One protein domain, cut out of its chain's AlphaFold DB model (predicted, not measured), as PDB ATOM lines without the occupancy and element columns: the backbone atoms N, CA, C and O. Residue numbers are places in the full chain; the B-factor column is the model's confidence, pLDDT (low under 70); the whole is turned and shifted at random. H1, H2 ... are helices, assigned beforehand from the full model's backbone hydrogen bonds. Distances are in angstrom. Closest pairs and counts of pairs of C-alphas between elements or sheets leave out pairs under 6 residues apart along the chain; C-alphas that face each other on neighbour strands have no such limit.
ATOM      1  N   ILE A  80     184.113 162.920 227.775       84.95
ATOM      2  CA  ILE A  80     182.654 162.758 227.699       84.95
ATOM      3  C   ILE A  80     181.956 164.005 228.264       84.95
ATOM      4  O   ILE A  80     181.048 164.544 227.631       84.95
ATOM      5  N   VAL A  81     182.412 164.515 229.416       86.96
ATOM      6  CA  VAL A  81     181.866 165.740 230.025       86.96
ATOM      7  C   VAL A  81     182.118 166.969 229.143       86.96
ATOM      8  O   VAL A  81     181.188 167.748 228.956       86.96
ATOM      9  N   LYS A  82     183.304 167.121 228.533       86.14
ATOM     10  CA  LYS A  82     183.567 168.189 227.547       86.14
ATOM     11  C   LYS A  82     182.666 168.070 226.325       86.14
ATOM     12  O   LYS A  82     182.064 169.061 225.945       86.14
ATOM     13  N   THR A  83     182.508 166.879 225.751       83.65
ATOM     14  CA  THR A  83     181.658 166.667 224.564       83.65
ATOM     15  C   THR A  83     180.194 167.004 224.861       83.65
ATOM     16  O   THR A  83     179.515 167.646 224.055       83.65
ATOM     17  N   LEU A  84     179.703 166.625 226.047       86.93
ATOM     18  CA  LEU A  84     178.376 167.014 226.525       86.93
ATOM     19  C   LEU A  84     178.280 168.524 226.772       86.93
ATOM     20  O   LEU A  84     177.274 169.120 226.395       86.93
ATOM     21  N   GLN A  85     179.307 169.150 227.349       83.72
ATOM     22  CA  GLN A  85     179.339 170.591 227.598       83.72
ATOM     23  C   GLN A  85     179.399 171.398 226.294       83.72
ATOM     24  O   GLN A  85     178.582 172.290 226.122       83.72
ATOM     25  N   GLU A  86     180.258 171.044 225.338       84.24
ATOM     26  CA  GLU A  86     180.296 171.630 223.991       84.24
ATOM     27  C   GLU A  86     178.952 171.466 223.273       84.24
ATOM     28  O   GLU A  86     178.480 172.398 222.625       84.24
ATOM     29  N   THR A  87     178.283 170.320 223.434       82.94
ATOM     30  CA  THR A  87     176.923 170.120 222.910       82.94
ATOM     31  C   THR A  87     175.912 171.040 223.604       82.94
ATOM     32  O   THR A  87     175.049 171.603 222.936       82.94
ATOM     33  N   TRP A  88     176.018 171.234 224.922       81.21
ATOM     34  CA  TRP A  88     175.116 172.086 225.709       81.21
ATOM     35  C   TRP A  88     175.377 173.587 225.512       81.21
ATOM     36  O   TRP A  88     174.452 174.386 225.606       81.21
ATOM     37  N   ASP A  89     176.616 173.977 225.204       79.18
ATOM     38  CA  ASP A  89     177.014 175.340 224.848       79.18
ATOM     39  C   ASP A  89     176.702 175.681 223.381       79.18
ATOM     40  O   ASP A  89     176.403 176.836 223.089       79.18
ATOM     41  N   LYS A  90     176.690 174.684 222.484       79.30
ATOM     42  CA  LYS A  90     176.251 174.807 221.080       79.30
ATOM     43  C   LYS A  90     174.724 174.773 220.904       79.30
ATOM     44  O   LYS A  90     174.221 175.064 219.823       79.30
ATOM     45  N   VAL A  91     173.970 174.416 221.942       76.33
ATOM     46  CA  VAL A  91     172.525 174.665 221.993       76.33
ATOM     47  C   VAL A  91     172.325 176.134 222.359       76.33
ATOM     48  O   VAL A  91     172.440 176.499 223.526       76.33
ATOM     49  N   ASP A  92     172.009 176.973 221.370       69.21
ATOM     50  CA  ASP A  92     171.706 178.394 221.594       69.21
ATOM     51  C   ASP A  92     170.507 178.557 222.554       69.21
ATOM     52  O   ASP A  92     170.571 179.276 223.555       69.21
ATOM     53  N   ASP A  93     169.434 177.793 222.321       73.73
ATOM     54  CA  ASP A  93     168.217 177.790 223.140       73.73
ATOM     55  C   ASP A  93     168.340 176.917 224.405       73.73
ATOM     56  O   ASP A  93     167.553 175.990 224.646       73.73
ATOM     57  N   LYS A  94     169.305 177.235 225.279       75.25
ATOM     58  CA  LYS A  94     169.493 176.560 226.583       75.25
ATOM     59  C   LYS A  94     168.206 176.520 227.413       75.25
ATOM     60  O   LYS A  94     167.942 175.538 228.111       75.25
ATOM     61  N   TYR A  95     167.363 177.549 227.299       82.13
ATOM     62  CA  TYR A  95     166.038 177.606 227.928       82.13
ATOM     63  C   TYR A  95     165.021 176.638 227.300       82.13
ATOM     64  O   TYR A  95     164.238 176.036 228.035       82.13
ATOM     65  N   ALA A  96     165.038 176.424 225.980       81.23
ATOM     66  CA  ALA A  96     164.152 175.454 225.334       81.23
ATOM     67  C   ALA A  96     164.555 174.016 225.685       81.23
ATOM     68  O   ALA A  96     163.700 173.216 226.052       81.23
ATOM     69  N   VAL A  97     165.853 173.690 225.662       84.07
ATOM     70  CA  VAL A  97     166.314 172.332 226.005       84.07
ATOM     71  C   VAL A  97     166.168 172.036 227.500       84.07
ATOM     72  O   VAL A  97     165.731 170.942 227.847       84.07
ATOM     73  N   SER A  98     166.437 172.991 228.398       85.84
ATOM     74  CA  SER A  98     166.206 172.783 229.840       85.84
ATOM     75  C   SER A  98     164.720 172.692 230.204       85.84
ATOM     76  O   SER A  98     164.355 171.842 231.016       85.84
ATOM     77  N   SER A  99     163.841 173.485 229.578       88.03
ATOM     78  CA  SER A  99     162.390 173.353 229.786       88.03
ATOM     79  C   SER A  99     161.823 172.071 229.169       88.03
ATOM     80  O   SER A  99     161.031 171.400 229.826       88.03
ATOM     81  N   LEU A 100     162.277 171.657 227.979       88.77
ATOM     82  CA  LEU A 100     161.904 170.374 227.375       88.77
ATOM     83  C   LEU A 100     162.402 169.185 228.211       88.77
ATOM     84  O   LEU A 100     161.661 168.223 228.393       88.77
ATOM     85  N   ALA A 101     163.612 169.261 228.773       90.99
ATOM     86  CA  ALA A 101     164.131 168.253 229.695       90.99
ATOM     87  C   ALA A 101     163.319 168.198 230.998       90.99
ATOM     88  O   ALA A 101     162.970 167.110 231.450       90.99
ATOM     89  N   LEU A 102     162.949 169.350 231.573       92.95
ATOM     90  CA  LEU A 102     162.090 169.415 232.759       92.95
ATOM     91  C   LEU A 102     160.690 168.847 232.479       92.95
ATOM     92  O   LEU A 102     160.194 168.040 233.262       92.95
ATOM     93  N   VAL A 103     160.079 169.200 231.345       93.42
ATOM     94  CA  VAL A 103     158.806 168.616 230.886       93.42
ATOM     95  C   VAL A 103     158.954 167.111 230.663       93.42
ATOM     96  O   VAL A 103     158.078 166.364 231.083       93.42
ATOM     97  N   GLY A 104     160.065 166.646 230.087       94.93
ATOM     98  CA  GLY A 104     160.370 165.224 229.917       94.93
ATOM     99  C   GLY A 104     160.502 164.472 231.245       94.93
ATOM    100  O   GLY A 104     159.936 163.394 231.391       94.93
ATOM    101  N   VAL A 105     161.175 165.055 232.243       94.17
ATOM    102  CA  VAL A 105     161.302 164.482 233.595       94.17
ATOM    103  C   VAL A 105     159.959 164.473 234.327       94.17
ATOM    104  O   VAL A 105     159.611 163.458 234.925       94.17
ATOM    105  N   ILE A 106     159.168 165.548 234.245       94.40
ATOM    106  CA  ILE A 106     157.821 165.610 234.839       94.40
ATOM    107  C   ILE A 106     156.879 164.619 234.143       94.40
ATOM    108  O   ILE A 106     156.134 163.912 234.818       94.40
ATOM    109  N   ALA A 107     156.935 164.515 232.814       94.44
ATOM    110  CA  ALA A 107     156.148 163.557 232.046       94.44
ATOM    111  C   ALA A 107     156.562 162.112 232.349       94.44
ATOM    112  O   ALA A 107     155.689 161.260 232.493       94.44
ATOM    113  N   LEU A 108     157.858 161.827 232.514       93.53
ATOM    114  CA  LEU A 108     158.352 160.504 232.897       93.53
ATOM    115  C   LEU A 108     157.967 160.154 234.340       93.53
ATOM    116  O   LEU A 108     157.430 159.076 234.568       93.53
ATOM    117  N   TRP A 109     158.164 161.061 235.300       90.61
ATOM    118  CA  TRP A 109     157.757 160.869 236.698       90.61
ATOM    119  C   TRP A 109     156.240 160.687 236.819       90.61
ATOM    120  O   TRP A 109     155.772 159.766 237.486       90.61
ATOM    121  N   GLY A 110     155.466 161.517 236.115       90.22
ATOM    122  CA  GLY A 110     154.012 161.404 236.014       90.22
ATOM    123  C   GLY A 110     153.569 160.099 235.353       90.22
ATOM    124  O   GLY A 110     152.653 159.456 235.851       90.22
ATOM    125  N   SER A 111     154.253 159.654 234.294       90.88
ATOM    126  CA  SER A 111     153.961 158.385 233.610       90.88
ATOM    127  C   SER A 111     154.325 157.172 234.462       90.88
ATOM    128  O   SER A 111     153.564 156.215 234.496       90.88
ATOM    129  N   VAL A 112     155.444 157.204 235.192       84.52
ATOM    130  CA  VAL A 112     155.840 156.141 236.133       84.52
ATOM    131  C   VAL A 112     154.889 156.098 237.331       84.52
ATOM    132  O   VAL A 112     154.453 155.019 237.725       84.52
ATOM    133  N   GLY A 113     154.494 157.256 237.869       81.98
ATOM    134  CA  GLY A 113     153.465 157.351 238.904       81.98
ATOM    135  C   GLY A 113     152.108 156.828 238.424       81.98
ATOM    136  O   GLY A 113     151.473 156.050 239.130       81.98
ATOM    137  N   LEU A 114     151.699 157.178 237.201       82.14
ATOM    138  CA  LEU A 114     150.451 156.726 236.587       82.14
ATOM    139  C   LEU A 114     150.475 155.229 236.247       82.14
ATOM    140  O   LEU A 114     149.495 154.546 236.518       82.14
ATOM    141  N   ILE A 115     151.574 154.690 235.712       80.76
ATOM    142  CA  ILE A 115     151.680 153.258 235.391       80.76
ATOM    143  C   ILE A 115     151.765 152.407 236.666       80.76
ATOM    144  O   ILE A 115     151.144 151.351 236.737       80.76
ATOM    145  N   SER A 116     152.453 152.899 237.703       74.06
ATOM    146  CA  SER A 116     152.494 152.267 239.028       74.06
ATOM    147  C   SER A 116     151.137 152.346 239.733       74.06
ATOM    148  O   SER A 116     150.724 151.388 240.380       74.06
ATOM    149  N   ALA A 117     150.385 153.437 239.547       71.65
ATOM    150  CA  ALA A 117     148.992 153.519 239.972       71.65
ATOM    151  C   ALA A 117     148.121 152.492 239.228       71.65
ATOM    152  O   ALA A 117     147.406 151.735 239.873       71.65
ATOM    153  N   ILE A 118     148.217 152.408 237.897       70.96
ATOM    154  CA  ILE A 118     147.475 151.443 237.067       70.96
ATOM    155  C   ILE A 118     147.761 149.990 237.500       70.96
ATOM    156  O   ILE A 118     146.819 149.236 237.714       70.96
ATOM    157  N   ASP A 119     149.025 149.602 237.712       73.14
ATOM    158  CA  ASP A 119     149.399 148.241 238.153       73.14
ATOM    159  C   ASP A 119     148.976 147.913 239.601       73.14
ATOM    160  O   ASP A 119     148.881 146.741 239.969       73.14
ATOM    161  N   ARG A 120     148.732 148.923 240.452       65.95
ATOM    162  CA  ARG A 120     148.530 148.727 241.904       65.95
ATOM    163  C   ARG A 120     147.155 149.093 242.441       65.95
ATOM    164  O   ARG A 120     146.836 148.669 243.553       65.95
ATOM    165  N   LEU A 121     146.352 149.876 241.724       64.08
ATOM    166  CA  LEU A 121     145.092 150.410 242.243       64.08
ATOM    167  C   LEU A 121     143.869 149.776 241.566       64.08
ATOM    168  O   LEU A 121     143.765 149.792 240.337       64.08
ATOM    169  N   PRO A 122     142.825 149.419 242.339       64.31
ATOM    170  CA  PRO A 122     141.476 149.209 241.815       64.31
ATOM    171  C   PRO A 122     140.808 150.538 241.389       64.31
ATOM    172  O   PRO A 122     139.595 150.685 241.493       64.31
TER     173      PRO A 122
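What this domain is: This is residues 80 to 122 of the 168 residues of the protein "CAAD domain-containing protein" of Glycine max (UniProt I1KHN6). Two helices meet near their ends as a lopsided L: the short H1 is one arm, the long H2 the other, with residues 90 to 93 at the corner. H2 makes most of the length, and nothing packs along either arm. The printed part has 43 residues with two named helices, H1 then H2, and no named strand; the class is all helix. It is extended, with a radius of gyration of the C-alphas of 15.8 A and spans of 48 by 22 by 6 A.

How they stand to each other: H1, residues 80 to 89, and H2, residues 94 to 120, are close but not clearly touching; their closest C-alphas, those of Trp 88 and Lys 94, are 7.2 A apart. They run opposite ways at a steep tilt of 65 degrees. In H1 and H2 every O i to N i+4 pair is within hydrogen-bond range.

Where its parts are: H1 begins at C-alpha 80 (182.654, 162.758, 227.699) and measures 14.1 A from first to last C-alpha. H2 runs 38.1 A from C-alpha 94 (169.493, 176.560, 226.583) to C-alpha 120 (148.530, 148.727, 241.904).

The domain as a whole: The C-alphas farthest apart, of Lys 82 and Pro 122, are 48.3 A apart. The printed part has no cut, and the link from H1 to H2 is tight. Residues 92 and 120 to 122 have pLDDT under 70.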